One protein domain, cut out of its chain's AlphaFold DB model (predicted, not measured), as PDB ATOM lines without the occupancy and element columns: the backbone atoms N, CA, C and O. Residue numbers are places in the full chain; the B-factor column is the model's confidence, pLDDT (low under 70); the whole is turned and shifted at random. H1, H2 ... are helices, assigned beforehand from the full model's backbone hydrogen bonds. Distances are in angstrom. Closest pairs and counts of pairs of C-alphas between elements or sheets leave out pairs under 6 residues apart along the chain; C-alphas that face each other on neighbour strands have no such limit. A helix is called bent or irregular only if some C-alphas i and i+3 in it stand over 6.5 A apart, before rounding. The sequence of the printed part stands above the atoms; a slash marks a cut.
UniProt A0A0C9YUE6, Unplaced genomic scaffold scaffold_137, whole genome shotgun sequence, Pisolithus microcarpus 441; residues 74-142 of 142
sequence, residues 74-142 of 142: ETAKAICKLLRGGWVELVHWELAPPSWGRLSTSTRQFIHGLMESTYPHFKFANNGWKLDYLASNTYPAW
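What this domain is: This is residues 74 to 142 of the 142 residues of an uncharacterized protein of Pisolithus microcarpus 441 (UniProt A0A0C9YUE6). Two helices, H1 and H2, lie side by side as a hairpin with a shallow tilt, and a third long helix, H4, crosses over one side of this pair at about a right angle to both. The long link of residues 93 to 104 joins H1 to H2 at one end of the hairpin, while near the other end the short helix H3 forms the turn from H2 into H4. The printed part has 69 residues with four named helices, in the order H1, H2, H3, H4, and no named strand; the class is all helix. The whole is compact, with a radius of gyration of the C-alphas of 11.3 A, and rounded, with spans of 29 by 25 by 19 A.

Where its parts are: H1, residues 74 to 92, begins with C-alpha 74 at (-24.191, 23.155, 81.494) and is 27.2 A long from first to last C-alpha. H2, residues 105 to 118, is 20.0 A long and begins with C-alpha 105 at (3.319, 34.436, 76.168). H3, residues 120 to 123, measures 5.4 A. H4, residues 126 to 138, is 20.2 A long and ends with C-alpha 138 at (-7.291, 20.821, 83.605). H4 is irregular: C-alphas 127 and 130 are 8.6 A apart.

How they stand to each other: H1 and H2 are a helical hairpin. They touch at a shallow tilt of 31 degrees and run opposite ways; their closest C-alphas, those of Gly 86 and Ile 111, are 6.4 A apart. H2 is the hub, touching the three other helices. With residues 115 to 116 alone it touches H3, only at the corner and only just, with 3 pairs of C-alphas within 8 A; the closest are those of Glu 116 and Phe 122, at 5.5 A. H3 and H4 also touch only at the corner, and only just, with 3 such pairs; the closest C-alphas, those of Phe 122 and Lys 130, are 6.1 A apart. H2 and H4 only just touch, with 3 pairs of C-alphas within 8 A, H2 with residues 112 to 115 alone and H4 with residues 128 to 131 alone; the closest C-alphas, those of His 112 and Leu 131, are 7.3 A apart. The lines of H2 and H4 are about perpendicular, at 85 degrees. H1 and H4 are close but not clearly touching, about perpendicular at 81 degrees, with the closest C-alphas, those of Leu 83 and Ala 135, 7.9 A apart. H1 and H3 are apart. Every O i to N i+4 pair is within hydrogen-bond range in H1 and H2, against 7 of 9 in H4, while H3 is too short for such a pair.

The domain as a whole: The two C-alphas farthest apart are those of Glu 94 and Phe 124, at 30.8 A. The printed part has no cut and ends at Trp 142, the chain's last residue. The link from H1 to H2 is long, with 12 residues, and those from H2 to H3 and from H3 to H4 are tight. The mean pLDDT of the printed part is 93.3, and no printed residue is under 70.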
ATOM      1  N   GLU A  74     -24.209  23.154  82.956       95.06
ATOM      2  CA  GLU A  74     -24.191  23.155  81.494       95.06
ATOM      3  C   GLU A  74     -23.151  24.152  80.971       95.06
ATOM      4  O   GLU A  74     -22.343  23.803  80.110       95.06
ATOM      5  N   THR A  75     -23.102  25.349  81.560       95.12
ATOM      6  CA  THR A  75     -22.123  26.389  81.216       95.12
ATOM      7  C   THR A  75     -20.703  25.947  81.562       95.12
ATOM      8  O   THR A  75     -19.811  26.037  80.724       95.12
ATOM      9  N   ALA A  76     -20.489  25.369  82.746       94.81
ATOM     10  CA  ALA A  76     -19.196  24.824  83.162       94.81
ATOM     11  C   ALA A  76     -18.691  23.732  82.199       94.81
ATOM     12  O   ALA A  76     -17.515  23.702  81.835       94.81
ATOM     13  N   LYS A  77     -19.586  22.854  81.716       95.38
ATOM     14  CA  LYS A  77     -19.242  21.867  80.679       95.38
ATOM     15  C   LYS A  77     -18.853  22.526  79.358       95.38
ATOM     16  O   LYS A  77     -17.897  22.079  78.726       95.38
ATOM     17  N   ALA A  78     -19.583  23.556  78.935       96.94
ATOM     18  CA  ALA A  78     -19.296  24.281  77.702       96.94
ATOM     19  C   ALA A  78     -17.949  25.025  77.772       96.94
ATOM     20  O   ALA A  78     -17.181  24.981  76.810       96.94
ATOM     21  N   ILE A  79     -17.617  25.609  78.929       97.06
ATOM     22  CA  ILE A  79     -16.312  26.222  79.219       97.06
ATOM     23  C   ILE A  79     -15.192  25.191  79.068       97.06
ATOM     24  O   ILE A  79     -14.266  25.402  78.286       97.06
ATOM     25  N   CYS A  80     -15.299  24.041  79.745       95.38
ATOM     26  CA  CYS A  80     -14.313  22.962  79.616       95.38
ATOM     27  C   CYS A  80     -14.159  22.478  78.170       95.38
ATOM     28  O   CYS A  80     -13.050  22.175  77.739       95.38
ATOM     29  N   LYS A  81     -15.265  22.370  77.424       96.94
ATOM     30  CA  LYS A  81     -15.240  21.932  76.024       96.94
ATOM     31  C   LYS A  81     -14.473  22.921  75.145       96.94
ATOM     32  O   LYS A  81     -13.656  22.478  74.343       96.94
ATOM     33  N   LEU A  82     -14.713  24.223  75.306       97.88
ATOM     34  CA  LEU A  82     -13.996  25.250  74.550       97.88
ATOM     35  C   LEU A  82     -12.502  25.244  74.883       97.88
ATOM     36  O   LEU A  82     -11.680  25.215  73.975       97.88
ATOM     37  N   LEU A  83     -12.163  25.200  76.174       96.62
ATOM     38  CA  LEU A  83     -10.774  25.187  76.628       96.62
ATOM     39  C   LEU A  83     -10.006  23.973  76.078       96.62
ATOM     40  O   LEU A  83      -8.892  24.117  75.582       96.62
ATOM     41  N   ARG A  84     -10.642  22.793  76.077       95.62
ATOM     42  CA  ARG A  84     -10.094  21.579  75.453       95.62
ATOM     43  C   ARG A  84      -9.873  21.728  73.953       95.62
ATOM     44  O   ARG A  84      -8.844  21.283  73.464       95.62
ATOM     45  N   GLY A  85     -10.816  22.348  73.243       96.25
ATOM     46  CA  GLY A  85     -10.641  22.680  71.827       96.25
ATOM     47  C   GLY A  85      -9.436  23.593  71.607       96.25
ATOM     48  O   GLY A  85      -8.615  23.314  70.744       96.25
ATOM     49  N   GLY A  86      -9.271  24.605  72.465       95.69
ATOM     50  CA  GLY A  86      -8.092  25.468  72.467       95.69
ATOM     51  C   GLY A  86      -6.790  24.680  72.590       95.69
ATOM     52  O   GLY A  86      -5.878  24.914  71.810       95.69
ATOM     53  N   TRP A  87      -6.699  23.703  73.497       94.69
ATOM     54  CA  TRP A  87      -5.491  22.874  73.594       94.69
ATOM     55  C   TRP A  87      -5.238  22.007  72.359       94.69
ATOM     56  O   TRP A  87      -4.083  21.820  71.991       94.69
ATOM     57  N   VAL A  88      -6.289  21.492  71.715       94.81
ATOM     58  CA  VAL A  88      -6.151  20.723  70.467       94.81
ATOM     59  C   VAL A  88      -5.537  21.586  69.363       94.81
ATOM     60  O   VAL A  88      -4.640  21.108  68.674       94.81
ATOM     61  N   GLU A  89      -5.939  22.855  69.245       95.38
ATOM     62  CA  GLU A  89      -5.300  23.809  68.320       95.38
ATOM     63  C   GLU A  89      -3.808  23.988  68.641       95.38
ATOM     64  O   GLU A  89      -2.966  23.954  67.748       95.38
ATOM     65  N   LEU A  90      -3.446  24.091  69.927       93.69
ATOM     66  CA  LEU A  90      -2.040  24.225  70.329       93.69
ATOM     67  C   LEU A  90      -1.198  23.005  69.968       93.69
ATOM     68  O   LEU A  90      -0.051  23.157  69.555       93.69
ATOM     69  N   VAL A  91      -1.751  21.806  70.148       93.19
ATOM     70  CA  VAL A  91      -1.089  20.557  69.759       93.19
ATOM     71  C   VAL A  91      -0.931  20.503  68.243       93.19
ATOM     72  O   VAL A  91       0.144  20.163  67.762       93.19
ATOM     73  N   HIS A  92      -1.968  20.881  67.493       93.81
ATOM     74  CA  HIS A  92      -1.921  20.915  66.034       93.81
ATOM     75  C   HIS A  92      -0.846  21.869  65.498       93.81
ATOM     76  O   HIS A  92      -0.202  21.561  64.500       93.81
ATOM     77  N   TRP A  93      -0.619  22.997  66.174       93.75
ATOM     78  CA  TRP A  93       0.435  23.952  65.825       93.75
ATOM     79  C   TRP A  93       1.816  23.606  66.394       93.75
ATOM     80  O   TRP A  93       2.741  24.390  66.212       93.75
ATOM     81  N   GLU A  94       1.966  22.483  67.102       92.00
ATOM     82  CA  GLU A  94       3.210  22.102  67.793       92.00
ATOM     83  C   GLU A  94       3.673  23.143  68.836       92.00
ATOM     84  O   GLU A  94       4.853  23.277  69.155       92.00
ATOM     85  N   LEU A  95       2.720  23.882  69.414       91.00
ATOM     86  CA  LEU A  95       2.949  24.947  70.399       91.00
ATOM     87  C   LEU A  95       2.541  24.554  71.825       91.00
ATOM     88  O   LEU A  95       2.632  25.380  72.737       91.00
ATOM     89  N   ALA A  96       2.057  23.327  72.031       89.94
ATOM     90  CA  ALA A  96       1.639  22.823  73.334       89.94
ATOM     91  C   ALA A  96       2.848  22.318  74.150       89.94
ATOM     92  O   ALA A  96       3.413  21.272  73.830       89.94
ATOM     93  N   PRO A  97       3.259  23.007  75.231       86.38
ATOM     94  CA  PRO A  97       4.306  22.512  76.115       86.38
ATOM     95  C   PRO A  97       3.789  21.382  77.027       86.38
ATOM     96  O   PRO A  97       2.574  21.209  77.178       86.38
ATOM     97  N   PRO A  98       4.693  20.691  77.752       88.12
ATOM     98  CA  PRO A  98       4.322  19.636  78.702       88.12
ATOM     99  C   PRO A  98       3.488  20.103  79.903       88.12
ATOM    100  O   PRO A  98       2.880  19.290  80.589       88.12
ATOM    101  N   SER A  99       3.481  21.401  80.217       89.75
ATOM    102  CA  SER A  99       2.670  21.942  81.309       89.75
ATOM    103  C   SER A  99       2.228  23.374  81.039       89.75
ATOM    104  O   SER A  99       2.942  24.149  80.399       89.75
ATOM    105  N   TRP A 100       1.070  23.748  81.592       89.31
ATOM    106  CA  TRP A 100       0.501  25.094  81.466       89.31
ATOM    107  C   TRP A 100       1.484  26.207  81.867       89.31
ATOM    108  O   TRP A 100       1.588  27.235  81.198       89.31
ATOM    109  N   GLY A 101       2.261  25.993  82.934       88.62
ATOM    110  CA  GLY A 101       3.246  26.965  83.427       88.62
ATOM    111  C   GLY A 101       4.427  27.219  82.481       88.62
ATOM    112  O   GLY A 101       5.148  28.190  82.668       88.62
ATOM    113  N   ARG A 102       4.625  26.372  81.463       89.94
ATOM    114  CA  ARG A 102       5.705  26.491  80.468       89.94
ATOM    115  C   ARG A 102       5.240  27.078  79.135       89.94
ATOM    116  O   ARG A 102       5.993  27.048  78.165       89.94
ATOM    117  N   LEU A 103       4.004  27.570  79.063       89.06
ATOM    118  CA  LEU A 103       3.480  28.208  77.860       89.06
ATOM    119  C   LEU A 103       4.228  29.489  77.522       89.06
ATOM    120  O   LEU A 103       4.522  30.303  78.397       89.06
ATOM    121  N   SER A 104       4.462  29.688  76.226       91.62
ATOM    122  CA  SER A 104       4.895  30.980  75.716       91.62
ATOM    123  C   SER A 104       3.812  32.038  75.955       91.62
ATOM    124  O   SER A 104       2.615  31.741  76.072       91.62
ATOM    125  N   THR A 105       4.230  33.302  75.990       92.75
ATOM    126  CA  THR A 105       3.319  34.436  76.168       92.75
ATOM    127  C   THR A 105       2.260  34.499  75.069       92.75
ATOM    128  O   THR A 105       1.092  34.721  75.378       92.75
ATOM    129  N   SER A 106       2.628  34.253  73.807       92.75
ATOM    130  CA  SER A 106       1.691  34.282  72.674       92.75
ATOM    131  C   SER A 106       0.625  33.192  72.781       92.75
ATOM    132  O   SER A 106      -0.559  33.459  72.588       92.75
ATOM    133  N   THR A 107       1.013  31.978  73.171       93.12
ATOM    134  CA  THR A 107       0.073  30.869  73.334       93.12
ATOM    135  C   THR A 107      -0.868  31.091  74.519       93.12
ATOM    136  O   THR A 107      -2.069  30.825  74.433       93.12
ATOM    137  N   ARG A 108      -0.351  31.653  75.618       94.25
ATOM    138  CA  ARG A 108      -1.179  32.090  76.748       94.25
ATOM    139  C   ARG A 108      -2.182  33.160  76.314       94.25
ATOM    140  O   ARG A 108      -3.368  33.016  76.592       94.25
ATOM    141  N   GLN A 109      -1.741  34.185  75.584       94.44
ATOM    142  CA  GLN A 109      -2.617  35.238  75.055       94.44
ATOM    143  C   GLN A 109      -3.702  34.688  74.126       94.44
ATOM    144  O   GLN A 109      -4.844  35.132  74.212       94.44
ATOM    145  N   PHE A 110      -3.384  33.699  73.287       95.31
ATOM    146  CA  PHE A 110      -4.376  33.028  72.447       95.31
ATOM    147  C   PHE A 110      -5.484  32.375  73.285       95.31
ATOM    148  O   PHE A 110      -6.664  32.631  73.047       95.31
ATOM    149  N   ILE A 111      -5.122  31.585  74.303       96.00
ATOM    150  CA  ILE A 111      -6.108  30.923  75.168       96.00
ATOM    151  C   ILE A 111      -6.923  31.947  75.966       96.00
ATOM    152  O   ILE A 111      -8.147  31.826  76.031       96.00
ATOM    153  N   HIS A 112      -6.281  32.979  76.517       95.56
ATOM    154  CA  HIS A 112      -6.984  34.077  77.186       95.56
ATOM    155  C   HIS A 112      -7.967  34.777  76.244       95.56
ATOM    156  O   HIS A 112      -9.149  34.885  76.565       95.56
ATOM    157  N   GLY A 113      -7.532  35.153  75.041       95.62
ATOM    158  CA  GLY A 113      -8.384  35.784  74.037       95.62
ATOM    159  C   GLY A 113      -9.575  34.912  73.631       95.62
ATOM    160  O   GLY A 113     -10.707  35.401  73.566       95.62
ATOM    161  N   LEU A 114      -9.355  33.613  73.417       96.62
ATOM    162  CA  LEU A 114     -10.405  32.646  73.085       96.62
ATOM    163  C   LEU A 114     -11.455  32.536  74.201       96.62
ATOM    164  O   LEU A 114     -12.663  32.609  73.953       96.62
ATOM    165  N   MET A 115     -10.998  32.380  75.441       97.44
ATOM    166  CA  MET A 115     -11.869  32.122  76.585       97.44
ATOM    167  C   MET A 115     -12.595  33.384  77.052       97.44
ATOM    168  O   MET A 115     -13.803  33.340  77.272       97.44
ATOM    169  N   GLU A 116     -11.904  34.520  77.155       95.62
ATOM    170  CA  GLU A 116     -12.474  35.789  77.625       95.62
ATOM    171  C   GLU A 116     -13.406  36.445  76.597       95.62
ATOM    172  O   GLU A 116     -14.307  37.201  76.970       95.62
ATOM    173  N   SER A 117     -13.218  36.174  75.299       94.62
ATOM    174  CA  SER A 117     -14.156  36.634  74.265       94.62
ATOM    175  C   SER A 117     -15.475  35.862  74.286       94.62
ATOM    176  O   SER A 117     -16.519  36.459  74.023       94.62
ATOM    177  N   THR A 118     -15.443  34.575  74.648       96.62
ATOM    178  CA  THR A 118     -16.633  33.711  74.683       96.62
ATOM    179  C   THR A 118     -17.342  33.746  76.037       96.62
ATOM    180  O   THR A 118     -18.570  33.773  76.099       96.62
ATOM    181  N   TYR A 119     -16.581  33.774  77.134       95.38
ATOM    182  CA  TYR A 119     -17.092  33.746  78.502       95.38
ATOM    183  C   TYR A 119     -16.571  34.957  79.289       95.38
ATOM    184  O   TYR A 119     -15.523  34.876  79.934       95.38
ATOM    185  N   PRO A 120     -17.329  36.071  79.317       91.12
ATOM    186  CA  PRO A 120     -16.919  37.297  80.004       91.12
ATOM    187  C   PRO A 120     -16.627  37.136  81.503       91.12
ATOM    188  O   PRO A 120     -15.915  37.961  82.058       91.12
ATOM    189  N   HIS A 121     -17.106  36.062  82.142       92.00
ATOM    190  CA  HIS A 121     -16.796  35.680  83.528       92.00
ATOM    191  C   HIS A 121     -15.292  35.709  83.848       92.00
ATOM    192  O   HIS A 121     -14.897  36.062  84.957       92.00
ATOM    193  N   PHE A 122     -14.443  35.357  82.875       95.56
ATOM    194  CA  PHE A 122     -12.988  35.365  83.049       95.56
ATOM    195  C   PHE A 122     -12.392  36.771  83.166       95.56
ATOM    196  O   PHE A 122     -11.289  36.907  83.683       95.56
ATOM    197  N   LYS A 123     -13.125  37.812  82.750       94.69
ATOM    198  CA  LYS A 123     -12.686  39.210  82.853       94.69
ATOM    199  C   LYS A 123     -12.870  39.795  84.246       94.69
ATOM    200  O   LYS A 123     -12.211  40.772  84.569       94.69
ATOM    201  N   PHE A 124     -13.747  39.219  85.068       95.50
ATOM    202  CA  PHE A 124     -13.939  39.634  86.461       95.50
ATOM    203  C   PHE A 124     -12.831  39.055  87.347       95.50
ATOM    204  O   PHE A 124     -13.102  38.266  88.251       95.50
ATOM    205  N   ALA A 125     -11.575  39.340  87.016       95.56
ATOM    206  CA  ALA A 125     -10.405  38.794  87.685       95.56
ATOM    207  C   ALA A 125      -9.202  39.719  87.499       95.56
ATOM    208  O   ALA A 125      -8.952  40.208  86.398       95.56
ATOM    209  N   ASN A 126      -8.400  39.863  88.544       94.56
ATOM    210  CA  ASN A 126      -7.092  40.482  88.441       94.56
ATOM    211  C   ASN A 126      -6.117  39.508  87.772       94.56
ATOM    212  O   ASN A 126      -6.081  38.316  88.086       94.56
ATOM    213  N   ASN A 127      -5.330  40.015  86.822       90.81
ATOM    214  CA  ASN A 127      -4.269  39.268  86.138       90.81
ATOM    215  C   ASN A 127      -4.720  37.943  85.481       90.81
ATOM    216  O   ASN A 127      -3.902  37.056  85.265       90.81
ATOM    217  N   GLY A 128      -6.016  37.777  85.183       93.50
ATOM    218  CA  GLY A 128      -6.541  36.567  84.540       93.50
ATOM    219  C   GLY A 128      -6.481  35.290  85.394       93.50
ATOM    220  O   GLY A 128      -6.626  34.191  84.850       93.50
ATOM    221  N   TRP A 129      -6.314  35.404  86.722       96.31
ATOM    222  CA  TRP A 129      -6.028  34.259  87.601       96.31
ATOM    223  C   TRP A 129      -7.070  33.133  87.510       96.31
ATOM    224  O   TRP A 129      -6.733  31.962  87.674       96.31
ATOM    225  N   LYS A 130      -8.341  33.460  87.239       97.31
ATOM    226  CA  LYS A 130      -9.429  32.473  87.131       97.31
ATOM    227  C   LYS A 130      -9.186  31.495  85.989       97.31
ATOM    228  O   LYS A 130      -9.380  30.291  86.159       97.31
ATOM    229  N   LEU A 131      -8.769  32.008  84.831       96.75
ATOM    230  CA  LEU A 131      -8.470  31.162  83.683       96.75
ATOM    231  C   LEU A 131      -7.180  30.384  83.911       96.75
ATOM    232  O   LEU A 131      -7.146  29.186  83.651       96.75
ATOM    233  N   ASP A 132      -6.161  31.035  84.465       95.50
ATOM    234  CA  ASP A 132      -4.897  30.386  84.803       95.50
ATOM    235  C   ASP A 132      -5.071  29.235  85.785       95.50
ATOM    236  O   ASP A 132      -4.494  28.159  85.610       95.50
ATOM    237  N   TYR A 133      -5.912  29.431  86.795       95.81
ATOM    238  CA  TYR A 133      -6.239  28.387  87.743       95.81
ATOM    239  C   TYR A 133      -7.013  27.256  87.073       95.81
ATOM    240  O   TYR A 133      -6.657  26.091  87.250       95.81
ATOM    241  N   LEU A 134      -8.037  27.563  86.269       95.94
ATOM    242  CA  LEU A 134      -8.769  26.537  85.529       95.94
ATOM    243  C   LEU A 134      -7.825  25.713  84.648       95.94
ATOM    244  O   LEU A 134      -7.843  24.482  84.698       95.94
ATOM    245  N   ALA A 135      -6.996  26.392  83.864       94.06
ATOM    246  CA  ALA A 135      -6.072  25.767  82.941       94.06
ATOM    247  C   ALA A 135      -5.048  24.913  83.692       94.06
ATOM    248  O   ALA A 135      -4.900  23.745  83.363       94.06
ATOM    249  N   SER A 136      -4.448  25.408  84.775       92.50
ATOM    250  CA  SER A 136      -3.481  24.636  85.574       92.50
ATOM    251  C   SER A 136      -4.050  23.324  86.126       92.50
ATOM    252  O   SER A 136      -3.326  22.340  86.221       92.50
ATOM    253  N   ASN A 137      -5.346  23.283  86.459       91.00
ATOM    254  CA  ASN A 137      -5.999  22.077  86.990       91.00
ATOM    255  C   ASN A 137      -6.535  21.128  85.916       91.00
ATOM    256  O   ASN A 137      -6.951  20.015  86.230       91.00
ATOM    257  N   THR A 138      -6.623  21.581  84.667       91.94
ATOM    258  CA  THR A 138      -7.291  20.821  83.605       91.94
ATOM    259  C   THR A 138      -6.396  20.546  82.407       91.94
ATOM    260  O   THR A 138      -6.764  19.705  81.587       91.94
ATOM    261  N   TYR A 139      -5.233  21.201  82.335       92.69
ATOM    262  CA  TYR A 139      -4.233  20.995  81.301       92.69
ATOM    263  C   TYR A 139      -3.785  19.527  81.302       92.69
ATOM    264  O   TYR A 139      -3.343  19.022  82.337       92.69
ATOM    265  N   PRO A 140      -3.926  18.822  80.174       86.12
ATOM    266  CA  PRO A 140      -3.543  17.424  80.082       86.12
ATOM    267  C   PRO A 140      -2.031  17.215  80.189       86.12
ATOM    268  O   PRO A 140      -1.233  18.084  79.848       86.12
ATOM    269  N   ALA A 141      -1.657  16.028  80.652       80.00
ATOM    270  CA  ALA A 141      -0.273  15.613  80.847       80.00
ATOM    271  C   ALA A 141       0.244  14.760  79.673       80.00
ATOM    272  O   ALA A 141       0.827  13.713  79.931       80.00
ATOM    273  N   TRP A 142      -0.063  15.150  78.425       71.94
ATOM    274  CA  TRP A 142       0.327  14.420  77.200       71.94
ATOM    275  C   TRP A 142       1.759  13.886  77.232       71.94
ATOM    276  O   TRP A 142       2.654  14.623  77.710       71.94
TER     277      TRP A 142